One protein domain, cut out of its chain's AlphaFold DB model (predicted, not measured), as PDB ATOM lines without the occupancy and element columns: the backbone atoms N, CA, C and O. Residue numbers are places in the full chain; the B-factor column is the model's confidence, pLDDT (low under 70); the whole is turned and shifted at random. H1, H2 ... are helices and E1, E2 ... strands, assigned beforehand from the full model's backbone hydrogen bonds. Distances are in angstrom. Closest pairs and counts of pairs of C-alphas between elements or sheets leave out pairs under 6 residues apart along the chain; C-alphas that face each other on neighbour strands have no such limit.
ATOM      1  N   ILE A 163      37.829  48.142 -39.189       95.06
ATOM      2  CA  ILE A 163      39.107  47.921 -38.504       95.06
ATOM      3  C   ILE A 163      38.836  47.053 -37.277       95.06
ATOM      4  O   ILE A 163      38.058  47.444 -36.410       95.06
ATOM      5  N   GLU A 164      39.489  45.896 -37.199       95.12
ATOM      6  CA  GLU A 164      39.461  45.020 -36.024       95.12
ATOM      7  C   GLU A 164      40.776  45.135 -35.241       95.12
ATOM      8  O   GLU A 164      41.848  45.278 -35.832       95.12
ATOM      9  N   TYR A 165      40.700  45.068 -33.913       95.38
ATOM     10  CA  TYR A 165      41.871  44.960 -33.042       95.38
ATOM     11  C   TYR A 165      42.134  43.485 -32.718       95.38
ATOM     12  O   TYR A 165      41.242  42.781 -32.249       95.38
ATOM     13  N   ASP A 166      43.352  43.016 -32.980       94.50
ATOM     14  CA  ASP A 166      43.807  41.664 -32.660       94.50
ATOM     15  C   ASP A 166      44.467  41.672 -31.276       94.50
ATOM     16  O   ASP A 166      45.640  42.015 -31.141       94.50
ATOM     17  N   GLU A 167      43.719  41.301 -30.232       93.25
ATOM     18  CA  GLU A 167      44.217  41.310 -28.846       93.25
ATOM     19  C   GLU A 167      45.438  40.403 -28.629       93.25
ATOM     20  O   GLU A 167      46.273  40.696 -27.773       93.25
ATOM     21  N   ALA A 168      45.568  39.314 -29.397       92.25
ATOM     22  CA  ALA A 168      46.644  38.345 -29.209       92.25
ATOM     23  C   ALA A 168      48.000  38.906 -29.656       92.25
ATOM     24  O   ALA A 168      49.026  38.625 -29.032       92.25
ATOM     25  N   THR A 169      48.015  39.697 -30.731       91.62
ATOM     26  CA  THR A 169      49.249  40.297 -31.263       91.62
ATOM     27  C   THR A 169      49.404  41.777 -30.911       91.62
ATOM     28  O   THR A 169      50.527  42.287 -30.905       91.62
ATOM     29  N   GLY A 170      48.306  42.461 -30.582       90.38
ATOM     30  CA  GLY A 170      48.232  43.913 -30.423       90.38
ATOM     31  C   GLY A 170      48.230  44.680 -31.751       90.38
ATOM     32  O   GLY A 170      48.530  45.877 -31.762       90.38
ATOM     33  N   ASP A 171      47.955  44.005 -32.871       95.44
ATOM     34  CA  ASP A 171      47.878  44.623 -34.197       95.44
ATOM     35  C   ASP A 171      46.457  45.102 -34.512       95.44
ATOM     36  O   ASP A 171      45.474  44.643 -33.932       95.44
ATOM     37  N   TYR A 172      46.339  45.973 -35.512       96.06
ATOM     38  CA  TYR A 172      45.055  46.275 -36.145       96.06
ATOM     39  C   TYR A 172      44.953  45.561 -37.492       96.06
ATOM     40  O   TYR A 172      45.951  45.414 -38.197       96.06
ATOM     41  N   ILE A 173      43.757  45.133 -37.881       96.25
ATOM     42  CA  ILE A 173      43.489  44.534 -39.190       96.25
ATOM     43  C   ILE A 173      42.460  45.402 -39.907       96.25
ATOM     44  O   ILE A 173      41.334  45.558 -39.446       96.25
ATOM     45  N   TYR A 174      42.868  45.983 -41.032       96.44
ATOM     46  CA  TYR A 174      42.023  46.818 -41.876       96.44
ATOM     47  C   TYR A 174      41.376  45.992 -42.991       96.44
ATOM     48  O   TYR A 174      42.066  45.319 -43.757       96.44
ATOM     49  N   TYR A 175      40.056  46.096 -43.115       95.81
ATOM     50  CA  TYR A 175      39.239  45.478 -44.151       95.81
ATOM     51  C   TYR A 175      38.625  46.573 -45.024       95.81
ATOM     52  O   TYR A 175      37.830  47.388 -44.553       95.81
ATOM     53  N   ASN A 176      39.006  46.604 -46.301       93.12
ATOM     54  CA  ASN A 176      38.425  47.539 -47.263       93.12
ATOM     55  C   ASN A 176      37.017  47.097 -47.707       93.12
ATOM     56  O   ASN A 176      36.550  46.007 -47.376       93.12
ATOM     57  N   GLU A 177      36.361  47.904 -48.533       91.38
ATOM     58  CA  GLU A 177      35.017  47.645 -49.043       91.38
ATOM     59  C   GLU A 177      34.920  46.363 -49.890       91.38
ATOM     60  O   GLU A 177      33.838  45.833 -50.101       91.38
ATOM     61  N   ASN A 178      36.032  45.806 -50.377       91.06
ATOM     62  CA  ASN A 178      36.032  44.527 -51.097       91.06
ATOM     63  C   ASN A 178      36.113  43.308 -50.166       91.06
ATOM     64  O   ASN A 178      35.855  42.178 -50.602       91.06
ATOM     65  N   ALA A 179      36.465  43.535 -48.901       92.12
ATOM     66  CA  ALA A 179      36.537  42.533 -47.849       92.12
ATOM     67  C   ALA A 179      35.259  42.454 -47.000       92.12
ATOM     68  O   ALA A 179      35.152  41.547 -46.184       92.12
ATOM     69  N   VAL A 180      34.294  43.354 -47.195       90.00
ATOM     70  CA  VAL A 180      33.046  43.396 -46.421       90.00
ATOM     71  C   VAL A 180      31.855  43.253 -47.366       90.00
ATOM     72  O   VAL A 180      31.776  43.929 -48.392       90.00
ATOM     73  N   ASP A 181      30.939  42.332 -47.073       85.88
ATOM     74  CA  ASP A 181      29.698  42.211 -47.839       85.88
ATOM     75  C   ASP A 181      28.662  43.277 -47.428       85.88
ATOM     76  O   ASP A 181      28.855  44.051 -46.493       85.88
ATOM     77  N   ARG A 182      27.534  43.340 -48.144       79.19
ATOM     78  CA  ARG A 182      26.468  44.322 -47.868       79.19
ATOM     79  C   ARG A 182      25.762  44.109 -46.523       79.19
ATOM     80  O   ARG A 182      25.060  45.003 -46.072       79.19
ATOM     81  N   SER A 183      25.936  42.947 -45.899       80.31
ATOM     82  CA  SER A 183      25.384  42.618 -44.583       80.31
ATOM     83  C   SER A 183      26.383  42.897 -43.452       80.31
ATOM     84  O   SER A 183      26.068  42.636 -42.294       80.31
ATOM     85  N   GLY A 184      27.581  43.402 -43.772       80.81
ATOM     86  CA  GLY A 184      28.651  43.652 -42.809       80.81
ATOM     87  C   GLY A 184      29.490  42.418 -42.467       80.81
ATOM     88  O   GLY A 184      30.316  42.491 -41.561       80.81
ATOM     89  N   ASN A 185      29.318  41.290 -43.166       88.69
ATOM     90  CA  ASN A 185      30.162  40.120 -42.935       88.69
ATOM     91  C   ASN A 185      31.545  40.344 -43.550       88.69
ATOM     92  O   ASN A 185      31.671  40.764 -44.704       88.69
ATOM     93  N   ILE A 186      32.579  40.016 -42.779       92.38
ATOM     94  CA  ILE A 186      33.974  40.280 -43.127       92.38
ATOM     95  C   ILE A 186      34.634  39.007 -43.662       92.38
ATOM     96  O   ILE A 186      34.676  37.969 -42.997       92.38
ATOM     97  N   ASP A 187      35.222  39.103 -44.850       94.19
ATOM     98  CA  ASP A 187      36.150  38.122 -45.400       94.19
ATOM     99  C   ASP A 187      37.521  38.289 -44.731       94.19
ATOM    100  O   ASP A 187      38.368  39.084 -45.154       94.19
ATOM    101  N   LYS A 188      37.742  37.510 -43.665       93.38
ATOM    102  CA  LYS A 188      38.954  37.586 -42.837       93.38
ATOM    103  C   LYS A 188      40.255  37.355 -43.610       93.38
ATOM    104  O   LYS A 188      41.311  37.758 -43.129       93.38
ATOM    105  N   THR A 189      40.201  36.754 -44.802       94.25
ATOM    106  CA  THR A 189      41.386  36.478 -45.629       94.25
ATOM    107  C   THR A 189      41.910  37.702 -46.384       94.25
ATOM    108  O   THR A 189      43.051  37.698 -46.838       94.25
ATOM    109  N   LYS A 190      41.105  38.765 -46.493       94.56
ATOM    110  CA  LYS A 190      41.436  39.991 -47.238       94.56
ATOM    111  C   LYS A 190      41.904  41.152 -46.356       94.56
ATOM    112  O   LYS A 190      42.054  42.269 -46.846       94.56
ATOM    113  N   GLY A 191      42.104  40.907 -45.064       94.50
ATOM    114  CA  GLY A 191      42.549  41.928 -44.122       94.50
ATOM    115  C   GLY A 191      44.003  42.339 -44.346       94.50
ATOM    116  O   GLY A 191      44.874  41.497 -44.561       94.50
ATOM    117  N   VAL A 192      44.281  43.636 -44.242       95.69
ATOM    118  CA  VAL A 192      45.638  44.189 -44.212       95.69
ATOM    119  C   VAL A 192      46.041  44.395 -42.758       95.69
ATOM    120  O   VAL A 192      45.419  45.175 -42.039       95.69
ATOM    121  N   ARG A 193      47.087  43.696 -42.315       95.62
ATOM    122  CA  ARG A 193      47.578  43.783 -40.937       95.62
ATOM    123  C   ARG A 193      48.484  45.001 -40.749       95.62
ATOM    124  O   ARG A 193      49.444  45.194 -41.491       95.62
ATOM    125  N   ILE A 194      48.186  45.794 -39.728       95.12
ATOM    126  CA  ILE A 194      48.877  47.022 -39.337       95.12
ATOM    127  C   ILE A 194      49.594  46.759 -38.012       95.12
ATOM    128  O   ILE A 194      48.991  46.754 -36.938       95.12
ATOM    129  N   GLN A 195      50.907  46.553 -38.094       94.25
ATOM    130  CA  GLN A 195      51.738  46.181 -36.951       94.25
ATOM    131  C   GLN A 195      52.298  47.416 -36.242       94.25
ATOM    132  O   GLN A 195      53.483  47.741 -36.365       94.25
ATOM    133  N   VAL A 196      51.442  48.140 -35.515       89.62
ATOM    134  CA  VAL A 196      51.811  49.412 -34.863       89.62
ATOM    135  C   VAL A 196      52.997  49.218 -33.915       89.62
ATOM    136  O   VAL A 196      53.994  49.929 -34.030       89.62
ATOM    137  N   LYS A 197      52.948  48.203 -33.042       88.75
ATOM    138  CA  LYS A 197      54.020  47.906 -32.079       88.75
ATOM    139  C   LYS A 197      55.361  47.646 -32.765       88.75
ATOM    140  O   LYS A 197      56.365  48.253 -32.401       88.75
ATOM    141  N   GLN A 198      55.382  46.777 -33.775       90.69
ATOM    142  CA  GLN A 198      56.612  46.464 -34.505       90.69
ATOM    143  C   GLN A 198      57.143  47.686 -35.261       90.69
ATOM    144  O   GLN A 198      58.349  47.914 -35.298       90.69
ATOM    145  N   THR A 199      56.245  48.496 -35.827       91.00
ATOM    146  CA  THR A 199      56.607  49.737 -36.522       91.00
ATOM    147  C   THR A 199      57.280  50.718 -35.571       91.00
ATOM    148  O   THR A 199      58.340  51.244 -35.904       91.00
ATOM    149  N   VAL A 200      56.715  50.917 -34.376       92.19
ATOM    150  CA  VAL A 200      57.305  51.763 -33.328       92.19
ATOM    151  C   VAL A 200      58.675  51.237 -32.913       92.19
ATOM    152  O   VAL A 200      59.617  52.018 -32.859       92.19
ATOM    153  N   ILE A 201      58.818  49.927 -32.687       92.50
ATOM    154  CA  ILE A 201      60.110  49.310 -32.342       92.50
ATOM    155  C   ILE A 201      61.145  49.561 -33.449       92.50
ATOM    156  O   ILE A 201      62.244  50.035 -33.175       92.50
ATOM    157  N   ASN A 202      60.788  49.301 -34.707       94.56
ATOM    158  CA  ASN A 202      61.700  49.436 -35.846       94.56
ATOM    159  C   ASN A 202      62.096  50.892 -36.113       94.56
ATOM    160  O   ASN A 202      63.224  51.164 -36.518       94.56
ATOM    161  N   LYS A 203      61.168  51.829 -35.898       95.69
ATOM    162  CA  LYS A 203      61.379  53.266 -36.097       95.69
ATOM    163  C   LYS A 203      61.751  53.997 -34.815       95.69
ATOM    164  O   LYS A 203      61.809  55.220 -34.830       95.69
ATOM    165  N   PHE A 204      62.037  53.286 -33.722       95.62
ATOM    166  CA  PHE A 204      62.243  53.915 -32.419       95.62
ATOM    167  C   PHE A 204      63.358  54.957 -32.463       95.62
ATOM    168  O   PHE A 204      63.191  56.048 -31.935       95.62
ATOM    169  N   LYS A 205      64.455  54.664 -33.176       95.81
ATOM    170  CA  LYS A 205      65.549  55.618 -33.390       95.81
ATOM    171  C   LYS A 205      65.078  56.900 -34.081       95.81
ATOM    172  O   LYS A 205      65.487  57.979 -33.669       95.81
ATOM    173  N   ASP A 206      64.256  56.797 -35.118       96.94
ATOM    174  CA  ASP A 206      63.726  57.973 -35.818       96.94
ATOM    175  C   ASP A 206      62.785  58.753 -34.890       96.94
ATOM    176  O   ASP A 206      62.888  59.970 -34.790       96.94
ATOM    177  N   ILE A 207      61.930  58.039 -34.147       96.00
ATOM    178  CA  ILE A 207      60.966  58.605 -33.195       96.00
ATOM    179  C   ILE A 207      61.677  59.404 -32.094       96.00
ATOM    180  O   ILE A 207      61.311  60.545 -31.852       96.00
ATOM    181  N   ILE A 208      62.710  58.857 -31.444       94.25
ATOM    182  CA  ILE A 208      63.419  59.564 -30.355       94.25
ATOM    183  C   ILE A 208      64.320  60.708 -30.843       94.25
ATOM    184  O   ILE A 208      64.774  61.516 -30.035       94.25
TER     185      ILE A 208
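Overview. This is residues 163 to 208 of the 363 residues of an uncharacterized protein of Myroides marinus (UniProt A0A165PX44). A small three-stranded sheet stands between the long link of residues 176 to 191, which reaches beyond one end, and an arm of two short helices, H1 then H2, at the other; residues 199 to 208 stick out. The printed part has 46 residues, of mixed class. Its strands E1, E2, E3 form a meander, each the antiparallel neighbour of the one before. The whole is loose, radius of gyration of the C-alphas 13.6 A, spanning 44 by 20 by 13 A.

Along the chain. E1, residues 163 to 166, begins at C-alpha 163 (39.107, 47.921, -38.504). E2, residues 171 to 175, is 13.2 A long; E3 is residues 192 to 194. H1, residues 196 to 202, is 9.9 A long; H2, residues 204 to 208, ends at C-alpha 208 (63.419, 59.564, -30.355).

Arrangement. Hairpin E1 and E2 has N 164 and O 173 within hydrogen-bond range, 2.9 A; hairpin E2 and E3 has N 194 and O 172, 2.7 A. H1 only grazes the sheet, with residues 196 to 198. H1 and H2 are close but not clearly touching, closest C-alphas Val 200 and Ile 207, 7.8 A. Every O i to N i+4 pair in H1 and H2 is within range.

Size, cuts and confidence. The farthest C-alphas, Ser 183 and Ile 208, are 44.0 A apart. The printed part has no cut; no printed residue is under 70 in pLDDT.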